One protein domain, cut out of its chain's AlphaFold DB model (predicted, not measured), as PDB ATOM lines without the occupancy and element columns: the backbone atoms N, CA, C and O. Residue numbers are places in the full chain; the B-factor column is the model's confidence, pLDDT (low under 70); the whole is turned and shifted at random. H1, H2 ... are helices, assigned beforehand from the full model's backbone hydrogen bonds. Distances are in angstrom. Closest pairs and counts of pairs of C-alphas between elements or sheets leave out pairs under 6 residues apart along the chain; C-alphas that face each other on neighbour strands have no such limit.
ATOM      1  N   ASP A 508     -36.106  -5.584  -1.992       55.03
ATOM      2  CA  ASP A 508     -34.876  -5.892  -1.258       55.03
ATOM      3  C   ASP A 508     -35.196  -5.950   0.245       55.03
ATOM      4  O   ASP A 508     -35.460  -4.934   0.898       55.03
ATOM      5  N   GLN A 509     -35.238  -7.172   0.764       59.03
ATOM      6  CA  GLN A 509     -35.779  -7.482   2.083       59.03
ATOM      7  C   GLN A 509     -34.845  -7.011   3.210       59.03
ATOM      8  O   GLN A 509     -35.318  -6.614   4.275       59.03
ATOM      9  N   SER A 510     -33.541  -6.917   2.926       48.78
ATOM     10  CA  SER A 510     -32.544  -6.248   3.769       48.78
ATOM     11  C   SER A 510     -32.799  -4.733   3.846       48.78
ATOM     12  O   SER A 510     -32.749  -4.121   4.919       48.78
ATOM     13  N   SER A 511     -33.189  -4.115   2.723       49.62
ATOM     14  CA  SER A 511     -33.491  -2.677   2.646       49.62
ATOM     15  C   SER A 511     -34.688  -2.246   3.503       49.62
ATOM     16  O   SER A 511     -34.712  -1.112   3.991       49.62
ATOM     17  N   LEU A 512     -35.663  -3.131   3.759       49.81
ATOM     18  CA  LEU A 512     -36.835  -2.821   4.597       49.81
ATOM     19  C   LEU A 512     -36.443  -2.346   6.005       49.81
ATOM     20  O   LEU A 512     -37.035  -1.387   6.509       49.81
ATOM     21  N   LEU A 513     -35.399  -2.937   6.594       46.22
ATOM     22  CA  LEU A 513     -34.850  -2.562   7.905       46.22
ATOM     23  C   LEU A 513     -34.219  -1.156   7.910       46.22
ATOM     24  O   LEU A 513     -34.120  -0.519   8.958       46.22
ATOM     25  N   SER A 514     -33.832  -0.654   6.735       41.12
ATOM     26  CA  SER A 514     -33.298   0.700   6.532       41.12
ATOM     27  C   SER A 514     -34.386   1.750   6.258       41.12
ATOM     28  O   SER A 514     -34.082   2.942   6.159       41.12
ATOM     29  N   THR A 515     -35.661   1.355   6.131       36.16
ATOM     30  CA  THR A 515     -36.760   2.302   5.876       36.16
ATOM     31  C   THR A 515     -37.192   3.064   7.145       36.16
ATOM     32  O   THR A 515     -36.981   2.602   8.269       36.16
ATOM     33  N   PRO A 516     -37.771   4.280   7.030       35.16
ATOM     34  CA  PRO A 516     -37.922   5.154   8.193       35.16
ATOM     35  C   PRO A 516     -38.921   4.664   9.255       35.16
ATOM     36  O   PRO A 516     -39.935   4.026   8.966       35.16
ATOM     37  N   ARG A 517     -38.728   5.148  10.494       37.50
ATOM     38  CA  ARG A 517     -39.605   4.963  11.680       37.50
ATOM     39  C   ARG A 517     -41.109   5.277  11.461       37.50
ATOM     40  O   ARG A 517     -41.920   5.022  12.352       37.50
ATOM     41  N   SER A 518     -41.508   5.825  10.310       37.31
ATOM     42  CA  SER A 518     -42.889   6.135   9.900       37.31
ATOM     43  C   SER A 518     -43.728   4.917   9.465       37.31
ATOM     44  O   SER A 518     -44.949   5.048   9.327       37.31
ATOM     45  N   VAL A 519     -43.110   3.747   9.255       39.09
ATOM     46  CA  VAL A 519     -43.818   2.464   9.050       39.09
ATOM     47  C   VAL A 519     -44.137   1.829  10.408       39.09
ATOM     48  O   VAL A 519     -45.305   1.681  10.770       39.09
ATOM     49  N   VAL A 520     -43.111   1.591  11.234       39.41
ATOM     50  CA  VAL A 520     -43.230   1.006  12.589       39.41
ATOM     51  C   VAL A 520     -44.179   1.804  13.500       39.41
ATOM     52  O   VAL A 520     -44.965   1.228  14.252       39.41
ATOM     53  N   SER A 521     -44.173   3.140  13.413       39.94
ATOM     54  CA  SER A 521     -45.098   3.993  14.185       39.94
ATOM     55  C   SER A 521     -46.561   3.943  13.716       39.94
ATOM     56  O   SER A 521     -47.440   4.358  14.471       39.94
ATOM     57  N   ARG A 522     -46.850   3.401  12.523       41.03
ATOM     58  CA  ARG A 522     -48.219   3.085  12.077       41.03
ATOM     59  C   ARG A 522     -48.659   1.678  12.478       41.03
ATOM     60  O   ARG A 522     -49.798   1.547  12.919       41.03
ATOM     61  N   LEU A 523     -47.769   0.677  12.476       41.38
ATOM     62  CA  LEU A 523     -48.063  -0.639  13.078       41.38
ATOM     63  C   LEU A 523     -48.533  -0.480  14.535       41.38
ATOM     64  O   LEU A 523     -49.602  -0.970  14.895       41.38
ATOM     65  N   LYS A 524     -47.811   0.322  15.333       39.09
ATOM     66  CA  LYS A 524     -48.166   0.653  16.730       39.09
ATOM     67  C   LYS A 524     -49.490   1.418  16.916       39.09
ATOM     68  O   LYS A 524     -49.920   1.594  18.052       39.09
ATOM     69  N   LYS A 525     -50.127   1.892  15.838       40.94
ATOM     70  CA  LYS A 525     -51.469   2.505  15.859       40.94
ATOM     71  C   LYS A 525     -52.566   1.581  15.335       40.94
ATOM     72  O   LYS A 525     -53.689   1.694  15.812       40.94
ATOM     73  N   SER A 526     -52.254   0.708  14.377       38.44
ATOM     74  CA  SER A 526     -53.227  -0.231  13.805       38.44
ATOM     75  C   SER A 526     -53.445  -1.463  14.685       38.44
ATOM     76  O   SER A 526     -54.547  -1.997  14.708       38.44
ATOM     77  N   VAL A 527     -52.420  -1.900  15.425       40.12
ATOM     78  CA  VAL A 527     -52.498  -3.041  16.349       40.12
ATOM     79  C   VAL A 527     -52.306  -2.538  17.779       40.12
ATOM     80  O   VAL A 527     -51.187  -2.227  18.202       40.12
ATOM     81  N   ARG A 528     -53.405  -2.444  18.541       31.25
ATOM     82  CA  ARG A 528     -53.346  -2.151  19.983       31.25
ATOM     83  C   ARG A 528     -52.623  -3.307  20.681       31.25
ATOM     84  O   ARG A 528     -53.127  -4.420  20.691       31.25
ATOM     85  N   GLY A 529     -51.448  -3.037  21.255       37.88
ATOM     86  CA  GLY A 529     -50.654  -4.032  21.994       37.88
ATOM     87  C   GLY A 529     -49.324  -4.453  21.357       37.88
ATOM     88  O   GLY A 529     -48.652  -5.307  21.924       37.88
ATOM     89  N   PHE A 530     -48.893  -3.868  20.229       38.06
ATOM     90  CA  PHE A 530     -47.596  -4.215  19.617       38.06
ATOM     91  C   PHE A 530     -46.385  -3.713  20.436       38.06
ATOM     92  O   PHE A 530     -45.846  -2.620  20.210       38.06
ATOM     93  N   VAL A 531     -45.956  -4.537  21.396       34.12
ATOM     94  CA  VAL A 531     -44.711  -4.390  22.161       34.12
ATOM     95  C   VAL A 531     -43.578  -5.082  21.405       34.12
ATOM     96  O   VAL A 531     -43.620  -6.287  21.188       34.12
ATOM     97  N   VAL A 532     -42.548  -4.317  21.042       35.06
ATOM     98  CA  VAL A 532     -41.263  -4.868  20.587       35.06
ATOM     99  C   VAL A 532     -40.371  -4.983  21.813       35.06
ATOM    100  O   VAL A 532     -39.929  -3.962  22.345       35.06
ATOM    101  N   THR A 533     -40.128  -6.207  22.272       32.75
ATOM    102  CA  THR A 533     -39.081  -6.513  23.249       32.75
ATOM    103  C   THR A 533     -37.763  -6.726  22.502       32.75
ATOM    104  O   THR A 533     -37.686  -7.671  21.714       32.75
ATOM    105  N   PRO A 534     -36.718  -5.907  22.715       36.44
ATOM    106  CA  PRO A 534     -35.370  -6.330  22.353       36.44
ATOM    107  C   PRO A 534     -34.945  -7.467  23.294       36.44
ATOM    108  O   PRO A 534     -35.308  -7.414  24.468       36.44
ATOM    109  N   PHE A 535     -34.204  -8.461  22.797       40.88
ATOM    110  CA  PHE A 535     -32.912  -8.930  23.334       40.88
ATOM    111  C   PHE A 535     -32.352 -10.095  22.480       40.88
ATOM    112  O   PHE A 535     -32.815 -10.305  21.358       40.88
ATOM    113  N   GLU A 536     -31.275 -10.723  22.950       37.12
ATOM    114  CA  GLU A 536     -30.231 -11.404  22.169       37.12
ATOM    115  C   GLU A 536     -30.564 -12.835  21.671       37.12
ATOM    116  O   GLU A 536     -31.566 -13.450  22.041       37.12
ATOM    117  N   ASP A 537     -29.695 -13.329  20.785       37.88
ATOM    118  CA  ASP A 537     -29.499 -14.697  20.270       37.88
ATOM    119  C   ASP A 537     -30.646 -15.404  19.515       37.88
ATOM    120  O   ASP A 537     -30.374 -16.221  18.637       37.88
ATOM    121  N   SER A 538     -31.920 -15.042  19.697       51.00
ATOM    122  CA  SER A 538     -33.047 -15.604  18.908       51.00
ATOM    123  C   SER A 538     -33.313 -14.847  17.587       51.00
ATOM    124  O   SER A 538     -34.449 -14.709  17.123       51.00
ATOM    125  N   HIS A 539     -32.262 -14.289  16.982       63.81
ATOM    126  CA  HIS A 539     -32.390 -13.193  16.018       63.81
ATOM    127  C   HIS A 539     -33.106 -13.555  14.707       63.81
ATOM    128  O   HIS A 539     -34.014 -12.827  14.310       63.81
ATOM    129  N   GLN A 540     -32.742 -14.652  14.034       75.88
ATOM    130  CA  GLN A 540     -33.214 -14.910  12.664       75.88
ATOM    131  C   GLN A 540     -34.733 -15.140  12.570       75.88
ATOM    132  O   GLN A 540     -35.401 -14.485  11.769       75.88
ATOM    133  N   GLY A 541     -35.304 -16.001  13.417       78.31
ATOM    134  CA  GLY A 541     -36.745 -16.275  13.400       78.31
ATOM    135  C   GLY A 541     -37.596 -15.026  13.667       78.31
ATOM    136  O   GLY A 541     -38.611 -14.813  13.003       78.31
ATOM    137  N   MET A 542     -37.163 -14.150  14.581       78.44
ATOM    138  CA  MET A 542     -37.837 -12.869  14.833       78.44
ATOM    139  C   MET A 542     -37.632 -11.857  13.698       78.44
ATOM    140  O   MET A 542     -38.580 -11.169  13.323       78.44
ATOM    141  N   LEU A 543     -36.436 -11.798  13.108       78.88
ATOM    142  CA  LEU A 543     -36.131 -10.912  11.983       78.88
ATOM    143  C   LEU A 543     -36.967 -11.267  10.742       78.88
ATOM    144  O   LEU A 543     -37.594 -10.388  10.154       78.88
ATOM    145  N   SER A 544     -37.059 -12.560  10.412       83.56
ATOM    146  CA  SER A 544     -37.951 -13.101   9.379       83.56
ATOM    147  C   SER A 544     -39.401 -12.649   9.592       83.56
ATOM    148  O   SER A 544     -40.050 -12.144   8.671       83.56
ATOM    149  N   ILE A 545     -39.901 -12.746  10.831       82.75
ATOM    150  CA  ILE A 545     -41.251 -12.297  11.183       82.75
ATOM    151  C   ILE A 545     -41.449 -10.807  10.886       82.75
ATOM    152  O   ILE A 545     -42.481 -10.450  10.313       82.75
ATOM    153  N   GLU A 546     -40.518  -9.939  11.286       80.69
ATOM    154  CA  GLU A 546     -40.659  -8.490  11.099       80.69
ATOM    155  C   GLU A 546     -40.515  -8.066   9.631       80.69
ATOM    156  O   GLU A 546     -41.332  -7.271   9.158       80.69
ATOM    157  N   ILE A 547     -39.562  -8.647   8.892       80.75
ATOM    158  CA  ILE A 547     -39.352  -8.405   7.455       80.75
ATOM    159  C   ILE A 547     -40.620  -8.735   6.662       80.75
ATOM    160  O   ILE A 547     -41.163  -7.864   5.977       80.75
ATOM    161  N   TRP A 548     -41.153  -9.953   6.795       85.31
ATOM    162  CA  TRP A 548     -42.330 -10.359   6.021       85.31
ATOM    163  C   TRP A 548     -43.602  -9.623   6.456       85.31
ATOM    164  O   TRP A 548     -44.403  -9.242   5.601       85.31
ATOM    165  N   LYS A 549     -43.773  -9.316   7.752       82.12
ATOM    166  CA  LYS A 549     -44.873  -8.447   8.213       82.12
ATOM    167  C   LYS A 549     -44.787  -7.050   7.595       82.12
ATOM    168  O   LYS A 549     -45.818  -6.519   7.183       82.12
ATOM    169  N   ALA A 550     -43.594  -6.460   7.501       78.94
ATOM    170  CA  ALA A 550     -43.400  -5.163   6.858       78.94
ATOM    171  C   ALA A 550     -43.689  -5.223   5.348       78.94
ATOM    172  O   ALA A 550     -44.445  -4.387   4.852       78.94
ATOM    173  N   ALA A 551     -43.165  -6.235   4.645       82.25
ATOM    174  CA  ALA A 551     -43.387  -6.444   3.214       82.25
ATOM    175  C   ALA A 551     -44.883  -6.582   2.878       82.25
ATOM    176  O   ALA A 551     -45.401  -5.837   2.043       82.25
ATOM    177  N   PHE A 552     -45.613  -7.456   3.587       81.94
ATOM    178  CA  PHE A 552     -47.054  -7.594   3.378       81.94
ATOM    179  C   PHE A 552     -47.819  -6.330   3.762       81.94
ATOM    180  O   PHE A 552     -48.639  -5.881   2.972       81.94
ATOM    181  N   LEU A 553     -47.561  -5.697   4.909       78.69
ATOM    182  CA  LEU A 553     -48.308  -4.489   5.289       78.69
ATOM    183  C   LEU A 553     -48.067  -3.311   4.333       78.69
ATOM    184  O   LEU A 553     -48.977  -2.509   4.126       78.69
ATOM    185  N   ASP A 554     -46.887  -3.191   3.722       79.94
ATOM    186  CA  ASP A 554     -46.635  -2.208   2.663       79.94
ATOM    187  C   ASP A 554     -47.359  -2.586   1.354       79.94
ATOM    188  O   ASP A 554     -47.994  -1.737   0.726       79.94
ATOM    189  N   ALA A 555     -47.351  -3.862   0.955       82.69
ATOM    190  CA  ALA A 555     -48.100  -4.346  -0.210       82.69
ATOM    191  C   ALA A 555     -49.623  -4.148  -0.048       82.69
ATOM    192  O   ALA A 555     -50.264  -3.556  -0.917       82.69
ATOM    193  N   LEU A 556     -50.200  -4.543   1.091       80.50
ATOM    194  CA  LEU A 556     -51.631  -4.412   1.395       80.50
ATOM    195  C   LEU A 556     -52.095  -2.945   1.416       80.50
ATOM    196  O   LEU A 556     -53.196  -2.645   0.961       80.50
ATOM    197  N   GLN A 557     -51.247  -1.991   1.821       83.38
ATOM    198  CA  GLN A 557     -51.560  -0.554   1.718       83.38
ATOM    199  C   GLN A 557     -51.832  -0.086   0.267       83.38
ATOM    200  O   GLN A 557     -52.465   0.954   0.067       83.38
ATOM    201  N   ARG A 558     -51.413  -0.853  -0.753       84.25
ATOM    202  CA  ARG A 558     -51.688  -0.589  -2.180       84.25
ATOM    203  C   ARG A 558     -53.028  -1.168  -2.664       84.25
ATOM    204  O   ARG A 558     -53.490  -0.772  -3.735       84.25
ATOM    205  N   ILE A 559     -53.688  -2.032  -1.886       86.94
ATOM    206  CA  ILE A 559     -55.063  -2.514  -2.137       86.94
ATOM    207  C   ILE A 559     -56.048  -1.356  -1.990       86.94
ATOM    208  O   ILE A 559     -56.829  -1.069  -2.900       86.94
ATOM    209  N   CYS A 560     -55.955  -0.630  -0.874       88.50
ATOM    210  CA  CYS A 560     -56.774   0.543  -0.609       88.50
ATOM    211  C   CYS A 560     -55.943   1.704  -0.022       88.50
ATOM    212  O   CYS A 560     -55.819   1.827   1.200       88.50
ATOM    213  N   PRO A 561     -55.459   2.642  -0.864       85.12
ATOM    214  CA  PRO A 561     -54.722   3.826  -0.409       85.12
ATOM    215  C   PRO A 561     -55.506   4.743   0.548       85.12
ATOM    216  O   PRO A 561     -54.915   5.571   1.238       85.12
ATOM    217  N   VAL A 562     -56.838   4.609   0.594       84.25
ATOM    218  CA  VAL A 562     -57.710   5.336   1.531       84.25
ATOM    219  C   VAL A 562     -57.645   4.702   2.927       84.25
ATOM    220  O   VAL A 562     -57.342   5.420   3.881       84.25
ATOM    221  N   ARG A 563     -57.780   3.368   3.043       82.06
ATOM    222  CA  ARG A 563     -57.543   2.642   4.309       82.06
ATOM    223  C   ARG A 563     -56.105   2.827   4.802       82.06
ATOM    224  O   ARG A 563     -55.900   3.148   5.968       82.06
ATOM    225  N   ALA A 564     -55.118   2.769   3.903       80.50
ATOM    226  CA  ALA A 564     -53.709   3.060   4.205       80.50
ATOM    227  C   ALA A 564     -53.465   4.478   4.771       80.50
ATOM    228  O   ALA A 564     -52.514   4.705   5.524       80.50
ATOM    229  N   GLY A 565     -54.329   5.439   4.423       75.75
ATOM    230  CA  GLY A 565     -54.331   6.795   4.972       75.75
ATOM    231  C   GLY A 565     -54.965   6.924   6.364       75.75
ATOM    232  O   GLY A 565     -54.919   8.010   6.940       75.75
ATOM    233  N   GLY A 566     -55.548   5.853   6.913       77.81
ATOM    234  CA  GLY A 566     -56.355   5.899   8.134       77.81
ATOM    235  C   GLY A 566     -57.733   6.524   7.903       77.81
ATOM    236  O   GLY A 566     -58.199   7.314   8.727       77.81
ATOM    237  N   HIS A 567     -58.350   6.243   6.754       80.56
ATOM    238  CA  HIS A 567     -59.691   6.704   6.394       80.56
ATOM    239  C   HIS A 567     -60.569   5.531   5.964       80.56
ATOM    240  O   HIS A 567     -60.111   4.621   5.271       80.56
ATOM    241  N   ASP A 568     -61.847   5.593   6.321       81.56
ATOM    242  CA  ASP A 568     -62.831   4.594   5.919       81.56
ATOM    243  C   ASP A 568     -62.967   4.559   4.395       81.56
ATOM    244  O   ASP A 568     -62.931   5.591   3.716       81.56
ATOM    245  N   CYS A 569     -63.138   3.360   3.843       86.50
ATOM    246  CA  CYS A 569     -63.330   3.154   2.417       86.50
ATOM    247  C   CYS A 569     -64.426   2.120   2.189       86.50
ATOM    248  O   CYS A 569     -64.396   1.049   2.786       86.50
ATOM    249  N   GLY A 570     -65.366   2.438   1.300       84.88
ATOM    250  CA  GLY A 570     -66.526   1.591   1.025       84.88
ATOM    251  C   GLY A 570     -66.271   0.403   0.096       84.88
ATOM    252  O   GLY A 570     -67.240  -0.156  -0.385       84.88
ATOM    253  N   CYS A 571     -65.020   0.056  -0.221       87.25
ATOM    254  CA  CYS A 571     -64.711  -1.190  -0.925       87.25
ATOM    255  C   CYS A 571     -64.638  -2.350   0.075       87.25
ATOM    256  O   CYS A 571     -64.233  -2.163   1.225       87.25
ATOM    257  N   LEU A 572     -65.003  -3.548  -0.376       83.88
ATOM    258  CA  LEU A 572     -65.107  -4.736   0.470       83.88
ATOM    259  C   LEU A 572     -63.787  -5.005   1.224       83.88
ATOM    260  O   LEU A 572     -62.699  -4.905   0.651       83.88
ATOM    261  N   GLN A 573     -63.879  -5.315   2.523       78.06
ATOM    262  CA  GLN A 573     -62.708  -5.606   3.368       78.06
ATOM    263  C   GLN A 573     -62.272  -7.074   3.270       78.06
ATOM    264  O   GLN A 573     -61.079  -7.354   3.326       78.06
ATOM    265  N   VAL A 574     -63.212  -7.996   3.022       80.31
ATOM    266  CA  VAL A 574     -62.953  -9.444   2.884       80.31
ATOM    267  C   VAL A 574     -61.871  -9.771   1.845       80.31
ATOM    268  O   VAL A 574     -61.133 -10.739   2.004       80.31
ATOM    269  N   VAL A 575     -61.693  -8.920   0.828       83.81
ATOM    270  CA  VAL A 575     -60.634  -9.088  -0.177       83.81
ATOM    271  C   VAL A 575     -59.232  -9.028   0.441       83.81
ATOM    272  O   VAL A 575     -58.356  -9.770   0.014       83.81
ATOM    273  N   GLU A 576     -59.010  -8.206   1.474       81.50
ATOM    274  CA  GLU A 576     -57.714  -8.105   2.161       81.50
ATOM    275  C   GLU A 576     -57.420  -9.391   2.951       81.50
ATOM    276  O   GLU A 576     -56.308  -9.908   2.854       81.50
ATOM    277  N   ARG A 577     -58.433  -9.971   3.617       79.19
ATOM    278  CA  ARG A 577     -58.371 -11.300   4.258       79.19
ATOM    279  C   ARG A 577     -57.993 -12.386   3.241       79.19
ATOM    280  O   ARG A 577     -56.962 -13.037   3.395       79.19
ATOM    281  N   MET A 578     -58.756 -12.501   2.153       84.62
ATOM    282  CA  MET A 578     -58.540 -13.517   1.112       84.62
ATOM    283  C   MET A 578     -57.169 -13.388   0.419       84.62
ATOM    284  O   MET A 578     -56.526 -14.394   0.122       84.62
ATOM    285  N   ILE A 579     -56.694 -12.163   0.157       87.06
ATOM    286  CA  ILE A 579     -55.364 -11.932  -0.435       87.06
ATOM    287  C   ILE A 579     -54.260 -12.370   0.531       87.06
ATOM    288  O   ILE A 579     -53.312 -13.030   0.104       87.06
ATOM    289  N   VAL A 580     -54.377 -12.031   1.820       83.56
ATOM    290  CA  VAL A 580     -53.405 -12.429   2.848       83.56
ATOM    291  C   VAL A 580     -53.303 -13.948   2.950       83.56
ATOM    292  O   VAL A 580     -52.195 -14.474   2.887       83.56
ATOM    293  N   GLU A 581     -54.429 -14.658   3.036       83.81
ATOM    294  CA  GLU A 581     -54.471 -16.124   3.123       83.81
ATOM    295  C   GLU A 581     -53.756 -16.794   1.935       83.81
ATOM    296  O   GLU A 581     -52.902 -17.666   2.120       83.81
ATOM    297  N   GLN A 582     -54.027 -16.334   0.709       87.75
ATOM    298  CA  GLN A 582     -53.399 -16.867  -0.507       87.75
ATOM    299  C   GLN A 582     -51.904 -16.525  -0.610       87.75
ATOM    300  O   GLN A 582     -51.099 -17.355  -1.037       87.75
ATOM    301  N   CYS A 583     -51.498 -15.322  -0.195       87.88
ATOM    302  CA  CYS A 583     -50.086 -14.945  -0.139       87.88
ATOM    303  C   CYS A 583     -49.313 -15.709   0.949       87.88
ATOM    304  O   CYS A 583     -48.159 -16.066   0.726       87.88
ATOM    305  N   VAL A 584     -49.943 -16.020   2.085       87.56
ATOM    306  CA  VAL A 584     -49.372 -16.865   3.147       87.56
ATOM    307  C   VAL A 584     -49.200 -18.310   2.677       87.56
ATOM    308  O   VAL A 584     -48.160 -18.904   2.941       87.56
ATOM    309  N   ALA A 585     -50.158 -18.862   1.925       87.81
ATOM    310  CA  ALA A 585     -50.024 -20.196   1.335       87.81
ATOM    311  C   ALA A 585     -48.858 -20.282   0.325       87.81
ATOM    312  O   ALA A 585     -48.138 -21.278   0.291       87.81
ATOM    313  N   ARG A 586     -48.615 -19.218  -0.457       88.81
ATOM    314  CA  ARG A 586     -47.421 -19.113  -1.320       88.81
ATOM    315  C   ARG A 586     -46.130 -18.990  -0.503       88.81
ATOM    316  O   ARG A 586     -45.131 -19.608  -0.860       88.81
ATOM    317  N   LEU A 587     -46.160 -18.249   0.607       89.12
ATOM    318  CA  LEU A 587     -45.011 -18.080   1.498       89.12
ATOM    319  C   LEU A 587     -44.594 -19.384   2.192       89.12
ATOM    320  O   LEU A 587     -43.403 -19.664   2.259       89.12
ATOM    321  N   ASP A 588     -45.557 -20.185   2.656       91.06
ATOM    322  CA  ASP A 588     -45.350 -21.514   3.255       91.06
ATOM    323  C   ASP A 588     -44.500 -22.412   2.336       91.06
ATOM    324  O   ASP A 588     -43.456 -22.926   2.738       91.06
ATOM    325  N   VAL A 589     -44.894 -22.506   1.062       89.38
ATOM    326  CA  VAL A 589     -44.187 -23.291   0.037       89.38
ATOM    327  C   VAL A 589     -42.832 -22.674  -0.325       89.38
ATOM    328  O   VAL A 589     -41.837 -23.395  -0.396       89.38
ATOM    329  N   ALA A 590     -42.759 -21.354  -0.526       88.50
ATOM    330  CA  ALA A 590     -41.514 -20.676  -0.895       88.50
ATOM    331  C   ALA A 590     -40.447 -20.772   0.211       88.50
ATOM    332  O   ALA A 590     -39.291 -21.072  -0.071       88.50
ATOM    333  N   MET A 591     -40.826 -20.584   1.480       89.56
ATOM    334  CA  MET A 591     -39.917 -20.752   2.618       89.56
ATOM    335  C   MET A 591     -39.482 -22.207   2.788       89.56
ATOM    336  O   MET A 591     -38.299 -22.459   3.004       89.56
ATOM    337  N   PHE A 592     -40.401 -23.167   2.657       91.06
ATOM    338  CA  PHE A 592     -40.067 -24.590   2.736       91.06
ATOM    339  C   PHE A 592     -39.069 -25.008   1.644       91.06
ATOM    340  O   PHE A 592     -38.092 -25.703   1.929       91.06
ATOM    341  N   ASN A 593     -39.265 -24.541   0.406       88.00
ATOM    342  CA  ASN A 593     -38.321 -24.767  -0.690       88.00
ATOM    343  C   ASN A 593     -36.960 -24.114  -0.412       88.00
ATOM    344  O   ASN A 593     -35.936 -24.782  -0.551       88.00
ATOM    345  N   ALA A 594     -36.953 -22.853   0.033       87.19
ATOM    346  CA  ALA A 594     -35.744 -22.087   0.320       87.19
ATOM    347  C   ALA A 594     -34.887 -22.701   1.444       87.19
ATOM    348  O   ALA A 594     -33.675 -22.828   1.279       87.19
ATOM    349  N   ILE A 595     -35.505 -23.153   2.544       89.81
ATOM    350  CA  ILE A 595     -34.818 -23.874   3.636       89.81
ATOM    351  C   ILE A 595     -34.205 -25.188   3.118       89.81
ATOM    352  O   ILE A 595     -33.138 -25.593   3.564       89.81
ATOM    353  N   LEU A 596     -34.848 -25.857   2.154       87.75
ATOM    354  CA  LEU A 596     -34.387 -27.134   1.602       87.75
ATOM    355  C   LEU A 596     -33.479 -27.018   0.365       87.75
ATOM    356  O   LEU A 596     -33.180 -28.057  -0.239       87.75
ATOM    357  N   ARG A 597     -33.020 -25.819  -0.025       79.69
ATOM    358  CA  ARG A 597     -32.002 -25.664  -1.084       79.69
ATOM    359  C   ARG A 597     -30.648 -26.225  -0.650       79.69
ATOM    360  O   ARG A 597     -30.385 -26.460   0.531       79.69
ATOM    361  N   ASP A 598     -29.788 -26.464  -1.629       70.12
ATOM    362  CA  ASP A 598     -28.398 -26.854  -1.421       70.12
ATOM    363  C   ASP A 598     -27.516 -25.608  -1.555       70.12
ATOM    364  O   ASP A 598     -27.622 -24.876  -2.535       70.12
ATOM    365  N   MET A 599     -26.676 -25.337  -0.549       59.53
ATOM    366  CA  MET A 599     -25.961 -24.054  -0.400       59.53
ATOM    367  C   MET A 599     -24.989 -23.740  -1.553       59.53
ATOM    368  O   MET A 599     -24.588 -22.591  -1.726       59.53
ATOM    369  N   GLU A 600     -24.619 -24.753  -2.338       53.38
ATOM    370  CA  GLU A 600     -23.740 -24.641  -3.506       53.38
ATOM    371  C   GLU A 600     -24.505 -24.239  -4.786       53.38
ATOM    372  O   GLU A 600     -23.952 -23.545  -5.638       53.38
ATOM    373  N   GLU A 601     -25.794 -24.585  -4.900       55.47
ATOM    374  CA  GLU A 601     -26.677 -24.180  -6.004       55.47
ATOM    375  C   GLU A 601     -27.613 -23.050  -5.549       55.47
ATOM    376  O   GLU A 601     -28.814 -23.226  -5.346       55.47
ATOM    377  N   ASN A 602     -27.051 -21.846  -5.400       52.75
ATOM    378  CA  ASN A 602     -27.775 -20.650  -4.949       52.75
ATOM    379  C   ASN A 602     -28.673 -20.027  -6.050       52.75
ATOM    380  O   ASN A 602     -28.615 -18.828  -6.332       52.75
ATOM    381  N   VAL A 603     -29.470 -20.864  -6.720       58.09
ATOM    382  CA  VAL A 603     -30.374 -20.514  -7.823       58.09
ATOM    383  C   VAL A 603     -31.775 -21.062  -7.505       58.09
ATOM    384  O   VAL A 603     -31.914 -22.268  -7.306       58.09
ATOM    385  N   PRO A 604     -32.828 -20.221  -7.473       60.34
ATOM    386  CA  PRO A 604     -34.210 -20.681  -7.346       60.34
ATOM    387  C   PRO A 604     -34.576 -21.754  -8.374       60.34
ATOM    388  O   PRO A 604     -34.357 -21.565  -9.572       60.34
ATOM    389  N   THR A 605     -35.191 -22.855  -7.928       62.41
ATOM    390  CA  THR A 605     -35.622 -23.936  -8.842       62.41
ATOM    391  C   THR A 605     -36.728 -23.471  -9.805       62.41
ATOM    392  O   THR A 605     -36.827 -23.968 -10.925       62.41
ATOM    393  N   ASP A 606     -37.525 -22.486  -9.387       66.00
ATOM    394  CA  ASP A 606     -38.425 -21.692 -10.229       66.00
ATOM    395  C   ASP A 606     -38.501 -20.262  -9.655       66.00
ATOM    396  O   ASP A 606     -38.966 -20.102  -8.526       66.00
ATOM    397  N   PRO A 607     -38.107 -19.208 -10.396       62.72
ATOM    398  CA  PRO A 607     -38.202 -17.824  -9.926       62.72
ATOM    399  C   PRO A 607     -39.614 -17.340  -9.553       62.72
ATOM    400  O   PRO A 607     -39.733 -16.299  -8.911       62.72
ATOM    401  N   ILE A 608     -40.678 -18.039  -9.969       63.38
ATOM    402  CA  ILE A 608     -42.073 -17.675  -9.668       63.38
ATOM    403  C   ILE A 608     -42.545 -18.314  -8.348       63.38
ATOM    404  O   ILE A 608     -43.161 -17.637  -7.518       63.38
ATOM    405  N   SER A 609     -42.245 -19.601  -8.152       64.94
ATOM    406  CA  SER A 609     -42.652 -20.390  -6.975       64.94
ATOM    407  C   SER A 609     -41.648 -20.362  -5.814       64.94
ATOM    408  O   SER A 609     -42.012 -20.701  -4.691       64.94
ATOM    409  N   ASP A 610     -40.394 -19.971  -6.063       70.00
ATOM    410  CA  ASP A 610     -39.291 -19.970  -5.093       70.00
ATOM    411  C   ASP A 610     -38.511 -18.622  -5.064       70.00
ATOM    412  O   ASP A 610     -37.283 -18.607  -5.142       70.00
ATOM    413  N   PRO A 611     -39.176 -17.447  -4.969       73.88
ATOM    414  CA  PRO A 611     -38.542 -16.137  -5.200       73.88
ATOM    415  C   PRO A 611     -37.595 -15.651  -4.083       73.88
ATOM    416  O   PRO A 611     -37.036 -14.561  -4.193       73.88
ATOM    417  N   ILE A 612     -37.429 -16.401  -2.988       80.44
ATOM    418  CA  ILE A 612     -36.697 -15.952  -1.792       80.44
ATOM    419  C   ILE A 612     -35.183 -16.125  -1.996       80.44
ATOM    420  O   ILE A 612     -34.637 -17.193  -1.722       80.44
ATOM    421  N   THR A 613     -34.496 -15.103  -2.504       76.38
ATOM    422  CA  THR A 613     -33.044 -15.154  -2.783       76.38
ATOM    423  C   THR A 613     -32.162 -14.871  -1.564       76.38
ATOM    424  O   THR A 613     -31.074 -15.430  -1.465       76.38
ATOM    425  N   ASP A 614     -32.617 -14.036  -0.631       76.31
ATOM    426  CA  ASP A 614     -31.934 -13.772   0.639       76.31
ATOM    427  C   ASP A 614     -32.310 -14.853   1.667       76.31
ATOM    428  O   ASP A 614     -33.488 -15.085   1.925       76.31
ATOM    429  N   LEU A 615     -31.322 -15.529   2.257       79.19
ATOM    430  CA  LEU A 615     -31.551 -16.593   3.244       79.19
ATOM    431  C   LEU A 615     -31.771 -16.056   4.670       79.19
ATOM    432  O   LEU A 615     -32.315 -16.773   5.510       79.19
ATOM    433  N   SER A 616     -31.405 -14.799   4.955       76.31
ATOM    434  CA  SER A 616     -31.568 -14.180   6.283       76.31
ATOM    435  C   SER A 616     -33.034 -13.945   6.669       76.31
ATOM    436  O   SER A 616     -33.365 -13.810   7.847       76.31
ATOM    437  N   VAL A 617     -33.925 -13.948   5.675       80.94
ATOM    438  CA  VAL A 617     -35.371 -13.710   5.814       80.94
ATOM    439  C   VAL A 617     -36.161 -14.991   6.093       80.94
ATOM    440  O   VAL A 617     -37.386 -14.943   6.230       80.94
ATOM    441  N   LEU A 618     -35.488 -16.144   6.139       87.00
ATOM    442  CA  LEU A 618     -36.086 -17.440   6.452       87.00
ATOM    443  C   LEU A 618     -36.265 -17.608   7.969       87.00
ATOM    444  O   LEU A 618     -35.436 -17.107   8.728       87.00
ATOM    445  N   PRO A 619     -37.308 -18.326   8.428       88.62
ATOM    446  CA  PRO A 619     -37.586 -18.513   9.857       88.62
ATOM    447  C   PRO A 619     -36.512 -19.338  10.588       88.62
ATOM    448  O   PRO A 619     -36.354 -19.189  11.797       88.62
ATOM    449  N   ILE A 620     -35.791 -20.182   9.841       89.44
ATOM    450  CA  ILE A 620     -34.573 -20.912  10.215       89.44
ATOM    451  C   ILE A 620     -33.626 -20.900   8.997       89.44
ATOM    452  O   ILE A 620     -34.126 -20.841   7.868       89.44
ATOM    453  N   PRO A 621     -32.295 -20.949   9.170       85.31
ATOM    454  CA  PRO A 621     -31.366 -21.040   8.045       85.31
ATOM    455  C   PRO A 621     -31.304 -22.477   7.472       85.31
ATOM    456  O   PRO A 621     -31.730 -23.417   8.149       85.31
ATOM    457  N   PRO A 622     -30.791 -22.691   6.240       83.81
ATOM    458  CA  PRO A 622     -30.781 -24.016   5.590       83.81
ATOM    459  C   PRO A 622     -29.899 -25.087   6.256       83.81
ATOM    460  O   PRO A 622     -30.072 -26.276   5.992       83.81
ATOM    461  N   ASP A 623     -28.951 -24.688   7.102       80.94
ATOM    462  CA  ASP A 623     -28.151 -25.552   7.978       80.94
ATOM    463  C   ASP A 623     -28.821 -25.795   9.346       80.94
ATOM    464  O   ASP A 623     -28.565 -26.809   9.992       80.94
ATOM    465  N   GLY A 624     -29.765 -24.938   9.747       84.50
ATOM    466  CA  GLY A 624     -30.578 -25.049  10.966       84.50
ATOM    467  C   GLY A 624     -31.670 -26.128  10.927       84.50
ATOM    468  O   GLY A 624     -32.678 -26.010  11.622       84.50
ATOM    469  N   ILE A 625     -31.518 -27.174  10.112       91.75
ATOM    470  CA  ILE A 625     -32.478 -28.283   9.987       91.75
ATOM    471  C   ILE A 625     -32.213 -29.291  11.116       91.75
ATOM    472  O   ILE A 625     -31.665 -30.370  10.907       91.75
ATOM    473  N   SER A 626     -32.591 -28.919  12.338       93.00
ATOM    474  CA  SER A 626     -32.353 -29.692  13.567       93.00
ATOM    475  C   SER A 626     -33.619 -29.792  14.436       93.00
ATOM    476  O   SER A 626     -34.688 -29.312  14.045       93.00
ATOM    477  N   PHE A 627     -33.540 -30.400  15.628       93.25
ATOM    478  CA  PHE A 627     -34.665 -30.411  16.576       93.25
ATOM    479  C   PHE A 627     -34.972 -28.996  17.094       93.25
ATOM    480  O   PHE A 627     -36.125 -28.557  17.065       93.25
ATOM    481  N   GLY A 628     -33.938 -28.259  17.509       89.56
ATOM    482  CA  GLY A 628     -34.017 -26.859  17.923       89.56
ATOM    483  C   GLY A 628     -34.526 -25.947  16.805       89.56
ATOM    484  O   GLY A 628     -35.395 -25.112  17.053       89.56
ATOM    485  N   GLY A 629     -34.093 -26.171  15.559       90.75
ATOM    486  CA  GLY A 629     -34.662 -25.507  14.382       90.75
ATOM    487  C   GLY A 629     -36.152 -25.816  14.193       90.75
ATOM    488  O   GLY A 629     -36.954 -24.910  13.972       90.75
ATOM    489  N   GLY A 630     -36.562 -27.074  14.384       92.12
ATOM    490  CA  GLY A 630     -37.972 -27.470  14.416       92.12
ATOM    491  C   GLY A 630     -38.788 -26.710  15.470       92.12
ATOM    492  O   GLY A 630     -39.887 -26.235  15.168       92.12
ATOM    493  N   ALA A 631     -38.239 -26.522  16.672       91.12
ATOM    494  CA  ALA A 631     -38.866 -25.758  17.752       91.12
ATOM    495  C   ALA A 631     -38.914 -24.241  17.469       91.12
ATOM    496  O   ALA A 631     -39.948 -23.605  17.699       91.12
ATOM    497  N   GLN A 632     -37.845 -23.656  16.914       89.38
ATOM    498  CA  GLN A 632     -37.819 -22.252  16.484       89.38
ATOM    499  C   GLN A 632     -38.874 -21.998  15.400       89.38
ATOM    500  O   GLN A 632     -39.682 -21.075  15.528       89.38
ATOM    501  N   LEU A 633     -38.942 -22.872  14.390       91.69
ATOM    502  CA  LEU A 633     -39.937 -22.823  13.322       91.69
ATOM    503  C   LEU A 633     -41.372 -22.885  13.875       91.69
ATOM    504  O   LEU A 633     -42.226 -22.105  13.450       91.69
ATOM    505  N   LYS A 634     -41.629 -23.728  14.886       90.38
ATOM    506  CA  LYS A 634     -42.930 -23.816  15.575       90.38
ATOM    507  C   LYS A 634     -43.340 -22.490  16.214       90.38
ATOM    508  O   LYS A 634     -44.462 -22.017  16.023       90.38
ATOM    509  N   ASN A 635     -42.412 -21.862  16.935       89.31
ATOM    510  CA  ASN A 635     -42.632 -20.577  17.600       89.31
ATOM    511  C   ASN A 635     -42.873 -19.442  16.591       89.31
ATOM    512  O   ASN A 635     -43.730 -18.579  16.820       89.31
ATOM    513  N   VAL A 636     -42.184 -19.475  15.446       89.06
ATOM    514  CA  VAL A 636     -42.393 -18.519  14.352       89.06
ATOM    515  C   VAL A 636     -43.779 -18.682  13.716       89.06
ATOM    516  O   VAL A 636     -44.530 -17.709  13.633       89.06
ATOM    517  N   ILE A 637     -44.174 -19.911  13.368       89.56
ATOM    518  CA  ILE A 637     -45.498 -20.227  12.800       89.56
ATOM    519  C   ILE A 637     -46.634 -19.799  13.732       89.56
ATOM    520  O   ILE A 637     -47.637 -19.247  13.268       89.56
ATOM    521  N   ASN A 638     -46.489 -20.020  15.040       86.69
ATOM    522  CA  ASN A 638     -47.470 -19.585  16.034       86.69
ATOM    523  C   ASN A 638     -47.568 -18.048  16.081       86.69
ATOM    524  O   ASN A 638     -48.666 -17.491  16.065       86.69
ATOM    525  N   THR A 639     -46.428 -17.351  16.041       84.19
ATOM    526  CA  THR A 639     -46.362 -15.878  16.075       84.19
ATOM    527  C   THR A 639     -46.886 -15.216  14.792       84.19
ATOM    528  O   THR A 639     -47.452 -14.117  14.849       84.19
ATOM    529  N   TRP A 640     -46.746 -15.862  13.628       85.56
ATOM    530  CA  TRP A 640     -47.470 -15.452  12.422       85.56
ATOM    531  C   TRP A 640     -48.959 -15.782  12.515       85.56
ATOM    532  O   TRP A 640     -49.764 -14.907  12.228       85.56
ATOM    533  N   SER A 641     -49.341 -16.982  12.960       84.06
ATOM    534  CA  SER A 641     -50.747 -17.409  13.052       84.06
ATOM    535  C   SER A 641     -51.599 -16.453  13.890       84.06
ATOM    536  O   SER A 641     -52.652 -16.013  13.433       84.06
ATOM    537  N   THR A 642     -51.115 -16.062  15.073       81.94
ATOM    538  CA  THR A 642     -51.790 -15.085  15.943       81.94
ATOM    539  C   THR A 642     -51.867 -13.697  15.302       81.94
ATOM    540  O   THR A 642     -52.886 -13.019  15.414       81.94
ATOM    541  N   TRP A 643     -50.816 -13.264  14.593       81.56
ATOM    542  CA  TRP A 643     -50.824 -11.977  13.889       81.56
ATOM    543  C   TRP A 643     -51.773 -11.963  12.686       81.56
ATOM    544  O   TRP A 643     -52.452 -10.964  12.480       81.56
ATOM    545  N   LEU A 644     -51.845 -13.055  11.922       78.00
ATOM    546  CA  LEU A 644     -52.754 -13.189  10.785       78.00
ATOM    547  C   LEU A 644     -54.206 -13.097  11.251       78.00
ATOM    548  O   LEU A 644     -54.941 -12.267  10.736       78.00
ATOM    549  N   LEU A 645     -54.578 -13.840  12.298       76.00
ATOM    550  CA  LEU A 645     -55.910 -13.749  12.903       76.00
ATOM    551  C   LEU A 645     -56.241 -12.323  13.371       76.00
ATOM    552  O   LEU A 645     -57.331 -11.828  13.091       76.00
ATOM    553  N   ALA A 646     -55.293 -11.637  14.020       75.00
ATOM    554  CA  ALA A 646     -55.462 -10.248  14.455       75.00
ATOM    555  C   ALA A 646     -55.514  -9.228  13.296       75.00
ATOM    556  O   ALA A 646     -56.061  -8.142  13.470       75.00
ATOM    557  N   LEU A 647     -54.950  -9.555  12.129       71.75
ATOM    558  CA  LEU A 647     -55.034  -8.750  10.906       71.75
ATOM    559  C   LEU A 647     -56.355  -8.984  10.158       71.75
ATOM    560  O   LEU A 647     -56.877  -8.061   9.540       71.75
ATOM    561  N   THR A 648     -56.886 -10.209  10.198       64.19
ATOM    562  CA  THR A 648     -58.106 -10.592   9.477       64.19
ATOM    563  C   THR A 648     -59.391 -10.382  10.273       64.19
ATOM    564  O   THR A 648     -60.459 -10.395   9.664       64.19
ATOM    565  N   ALA A 649     -59.322 -10.220  11.598       61.97
ATOM    566  CA  ALA A 649     -60.487 -10.044  12.464       61.97
ATOM    567  C   ALA A 649     -61.331  -8.817  12.066       61.97
ATOM    568  O   ALA A 649     -60.829  -7.695  11.974       61.97
ATOM    569  N   HIS A 650     -62.631  -9.030  11.860       55.00
ATOM    570  CA  HIS A 650     -63.617  -7.958  11.742       55.00
ATOM    571  C   HIS A 650     -64.324  -7.734  13.083       55.00
ATOM    572  O   HIS A 650     -64.401  -8.636  13.921       55.00
ATOM    573  N   VAL A 651     -64.847  -6.521  13.281       45.19
ATOM    574  CA  VAL A 651     -65.686  -6.187  14.441       45.19
ATOM    575  C   VAL A 651     -66.897  -7.127  14.442       45.19
ATOM    576  O   VAL A 651     -67.657  -7.129  13.481       45.19
ATOM    577  N   GLY A 652     -67.031  -7.944  15.491       46.31
ATOM    578  CA  GLY A 652     -68.090  -8.954  15.645       46.31
ATOM    579  C   GLY A 652     -67.633 -10.419  15.547       46.31
ATOM    580  O   GLY A 652     -68.262 -11.283  16.149       46.31
ATOM    581  N   GLU A 653     -66.512 -10.734  14.883       51.66
ATOM    582  CA  GLU A 653     -66.087 -12.135  14.645       51.66
ATOM    583  C   GLU A 653     -65.096 -12.703  15.692       51.66
ATOM    584  O   GLU A 653     -64.555 -13.799  15.515       51.66
ATOM    585  N   GLU A 654     -64.841 -11.997  16.800       48.84
ATOM    586  CA  GLU A 654     -63.784 -12.348  17.772       48.84
ATOM    587  C   GLU A 654     -63.928 -13.769  18.357       48.84
ATOM    588  O   GLU A 654     -62.935 -14.488  18.505       48.84
ATOM    589  N   ALA A 655     -65.160 -14.225  18.613       47.88
ATOM    590  CA  ALA A 655     -65.433 -15.575  19.117       47.88
ATOM    591  C   ALA A 655     -65.092 -16.680  18.094       47.88
ATOM    592  O   ALA A 655     -64.552 -17.728  18.463       47.88
ATOM    593  N   ALA A 656     -65.348 -16.443  16.803       50.72
ATOM    594  CA  ALA A 656     -65.013 -17.383  15.733       50.72
ATOM    595  C   ALA A 656     -63.493 -17.445  15.497       50.72
ATOM    596  O   ALA A 656     -62.932 -18.530  15.321       50.72
ATOM    597  N   ALA A 657     -62.808 -16.298  15.578       49.25
ATOM    598  CA  ALA A 657     -61.350 -16.238  15.525       49.25
ATOM    599  C   ALA A 657     -60.703 -17.025  16.682       49.25
ATOM    600  O   ALA A 657     -59.774 -17.801  16.448       49.25
ATOM    601  N   ALA A 658     -61.230 -16.901  17.907       48.00
ATOM    602  CA  ALA A 658     -60.760 -17.658  19.068       48.00
ATOM    603  C   ALA A 658     -60.951 -19.181  18.909       48.00
ATOM    604  O   ALA A 658     -60.036 -19.954  19.206       48.00
ATOM    605  N   ALA A 659     -62.093 -19.627  18.373       49.03
ATOM    606  CA  ALA A 659     -62.334 -21.044  18.083       49.03
ATOM    607  C   ALA A 659     -61.355 -21.607  17.027       49.03
ATOM    608  O   ALA A 659     -60.872 -22.734  17.163       49.03
ATOM    609  N   ASN A 660     -60.994 -20.811  16.013       50.03
ATOM    610  CA  ASN A 660     -60.008 -21.199  14.995       50.03
ATOM    611  C   ASN A 660     -58.567 -21.314  15.533       50.03
ATOM    612  O   ASN A 660     -57.765 -22.041  14.948       50.03
ATOM    613  N   ILE A 661     -58.229 -20.670  16.660       49.84
ATOM    614  CA  ILE A 661     -56.948 -20.909  17.353       49.84
ATOM    615  C   ILE A 661     -56.921 -22.332  17.918       49.84
ATOM    616  O   ILE A 661     -55.969 -23.072  17.675       49.84
ATOM    617  N   GLN A 662     -57.978 -22.742  18.629       42.34
ATOM    618  CA  GLN A 662     -58.057 -24.073  19.250       42.34
ATOM    619  C   GLN A 662     -58.131 -25.216  18.230       42.34
ATOM    620  O   GLN A 662     -57.657 -26.313  18.512       42.34
ATOM    621  N   LYS A 663     -58.687 -24.968  17.039       46.94
ATOM    622  CA  LYS A 663     -58.767 -25.965  15.958       46.94
ATOM    623  C   LYS A 663     -57.475 -26.118  15.142       46.94
ATOM    624  O   LYS A 663     -57.404 -27.003  14.294       46.94
ATOM    625  N   GLY A 664     -56.469 -25.281  15.413       48.97
ATOM    626  CA  GLY A 664     -55.244 -25.165  14.631       48.97
ATOM    627  C   GLY A 664     -55.465 -24.335  13.365       48.97
ATOM    628  O   GLY A 664     -56.262 -24.689  12.501       48.97
ATOM    629  N   THR A 665     -54.728 -23.231  13.221       54.66
ATOM    630  CA  THR A 665     -54.830 -22.371  12.033       54.66
ATOM    631  C   THR A 665     -54.429 -23.122  10.762       54.66
ATOM    632  O   THR A 665     -53.428 -23.837  10.754       54.66
ATOM    633  N   SER A 666     -55.141 -22.891   9.659       66.19
ATOM    634  CA  SER A 666     -54.816 -23.404   8.315       66.19
ATOM    635  C   SER A 666     -53.570 -22.761   7.679       66.19
ATOM    636  O   SER A 666     -53.204 -23.090   6.555       66.19
ATOM    637  N   HIS A 667     -52.909 -21.843   8.386       80.56
ATOM    638  CA  HIS A 667     -51.701 -21.155   7.940       80.56
ATOM    639  C   HIS A 667     -50.442 -22.004   8.166       80.56
ATOM    640  O   HIS A 667     -50.298 -22.646   9.208       80.56
ATOM    641  N   PHE A 668     -49.497 -21.922   7.224       88.25
ATOM    642  CA  PHE A 668     -48.181 -22.571   7.286       88.25
ATOM    643  C   PHE A 668     -48.227 -24.097   7.462       88.25
ATOM    644  O   PHE A 668     -47.542 -24.669   8.310       88.25
ATOM    645  N   THR A 669     -49.071 -24.766   6.675       90.69
ATOM    646  CA  THR A 669     -49.269 -26.224   6.714       90.69
ATOM    647  C   THR A 669     -47.991 -27.029   6.465       90.69
ATOM    648  O   THR A 669     -47.765 -28.040   7.133       90.69
ATOM    649  N   MET A 670     -47.148 -26.587   5.531       91.50
ATOM    650  CA  MET A 670     -45.959 -27.308   5.091       91.50
ATOM    651  C   MET A 670     -44.784 -27.063   6.041       91.50
ATOM    652  O   MET A 670     -44.146 -28.023   6.476       91.50
ATOM    653  N   LEU A 671     -44.563 -25.814   6.463       92.69
ATOM    654  CA  LEU A 671     -43.599 -25.489   7.516       92.69
ATOM    655  C   LEU A 671     -43.995 -26.089   8.876       92.69
ATOM    656  O   LEU A 671     -43.113 -26.508   9.625       92.69
ATOM    657  N   ARG A 672     -45.292 -26.192   9.210       92.38
ATOM    658  CA  ARG A 672     -45.743 -26.858  10.448       92.38
ATOM    659  C   ARG A 672     -45.466 -28.354  10.395       92.38
ATOM    660  O   ARG A 672     -44.821 -28.874  11.295       92.38
ATOM    661  N   ALA A 673     -45.848 -29.021   9.306       92.81
ATOM    662  CA  ALA A 673     -45.538 -30.436   9.116       92.81
ATOM    663  C   ALA A 673     -44.020 -30.714   9.083       92.81
ATOM    664  O   ALA A 673     -43.591 -31.782   9.514       92.81
ATOM    665  N   MET A 674     -43.197 -29.759   8.626       93.69
ATOM    666  CA  MET A 674     -41.735 -29.820   8.747       93.69
ATOM    667  C   MET A 674     -41.266 -29.655  10.199       93.69
ATOM    668  O   MET A 674     -40.461 -30.457  10.660       93.69
ATOM    669  N   SER A 675     -41.779 -28.664  10.931       93.38
ATOM    670  CA  SER A 675     -41.490 -28.449  12.356       93.38
ATOM    671  C   SER A 675     -41.804 -29.695  13.193       93.38
ATOM    672  O   SER A 675     -40.937 -30.186  13.917       93.38
ATOM    673  N   ASP A 676     -42.996 -30.269  13.025       93.12
ATOM    674  CA  ASP A 676     -43.424 -31.470  13.743       93.12
ATOM    675  C   ASP A 676     -42.605 -32.715  13.342       93.12
ATOM    676  O   ASP A 676     -42.231 -33.505  14.209       93.12
ATOM    677  N   LEU A 677     -42.218 -32.853  12.066       94.06
ATOM    678  CA  LEU A 677     -41.297 -33.901  11.594       94.06
ATOM    679  C   LEU A 677     -39.885 -33.777  12.201       94.06
ATOM    680  O   LEU A 677     -39.275 -34.787  12.556       94.06
ATOM    681  N   LEU A 678     -39.354 -32.556  12.323       93.50
ATOM    682  CA  LEU A 678     -38.040 -32.302  12.922       93.50
ATOM    683  C   LEU A 678     -38.033 -32.622  14.422       93.50
ATOM    684  O   LEU A 678     -37.072 -33.220  14.915       93.50
ATOM    685  N   MET A 679     -39.120 -32.291  15.124       92.94
ATOM    686  CA  MET A 679     -39.287 -32.542  16.559       92.94
ATOM    687  C   MET A 679     -39.669 -33.995  16.907       92.94
ATOM    688  O   MET A 679     -39.517 -34.396  18.059       92.94
ATOM    689  N   LEU A 680     -40.142 -34.812  15.956       91.38
ATOM    690  CA  LEU A 680     -40.548 -36.193  16.247       91.38
ATOM    691  C   LEU A 680     -39.338 -37.108  16.561       91.38
ATOM    692  O   LEU A 680     -38.324 -37.035  15.849       91.38
TER     693      LEU A 680
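This is residues 508 to 680 of the 748 residues of an uncharacterized protein of Selaginella moellendorffii (UniProt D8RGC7). Two long helices, H5 and H6, lie nearly side by side as a hairpin that meets near one end, and H8 packs on both of them toward the other end, making a three-helix up-and-down bundle. H3 packs with residues 541 to 545 on residues 632 to 640 of H6, with the small H1 on H3; H2 is a short piece near H3, H4 is a short piece that follows H3 in the chain and touches no helix, and H7 lies loosely by H6, closest at Leu 645. The 173 printed residues hold eight named helices in the order H1 to H8 and no named strand, an all-helix class with 97 residues in the helices. The whole is compact, with a radius of gyration of the C-alphas of 16.7 A, and spans 49 by 37 by 35 A.

H1, residues 509 to 512, touches H3, residues 539 to 556, with the C-alphas of Gln 509 and Ile 547 closest at 6.5 A. H2, residues 520 to 526, and H3 are near each other, with 5 pairs of C-alphas within 10 A. H4, residues 561 to 564, follows H3 and touches no helix. H3 touches the hub H6, residues 627 to 648, the same way at a shallow tilt of 26 degrees, closest at Gly 541 and Val 636, 6.2 A between C-alphas. H5, residues 574 to 595, and H6 form a helical hairpin, opposite ways at a shallow tilt of 13 degrees; H5 touches H6 with residues 576 to 580 alone, the closest C-alphas being those of Arg 577 and Thr 648, 5.3 A. H7, residues 654 to 662, is close to H6 but not clearly touching, with 6.5 A between the C-alphas of Leu 645 and Ala 657. H8, residues 669 to 679, touches H6 with 21 pairs of C-alphas within 8 A, closest at Gly 630 and Ser 675, 4.2 A, and they run opposite ways. H8 also touches H5 at a steep tilt of 41 degrees, closest at Phe 592 and Leu 671, 6.0 A between C-alphas. Every O i to N i+4 pair is within hydrogen-bond range in H3, H6 and H8, against 2 of 3 in H2, 17 of 18 in H5 and 4 of 5 in H7; H1 and H4 are too short for such a pair.

H1 begins at C-alpha 509, (-35.779, -7.482, 2.083). From first to last C-alpha, H3 measures 25.7 A, H5 31.6 A, H6 31.5 A and H8 15.4 A. H8 ends at C-alpha 679, (-39.287, -32.542, 16.559).

The C-alphas farthest apart, those of Glu 600 and Gly 652, are 50.8 A apart. The printed part has no cut; the links H2 to H3 and H5 to H6 are long, with 12 and 31 residues. The mean pLDDT of the printed part is 71.5, and residues 508 to 539, 599 to 609 and 648 to 666 are under 70.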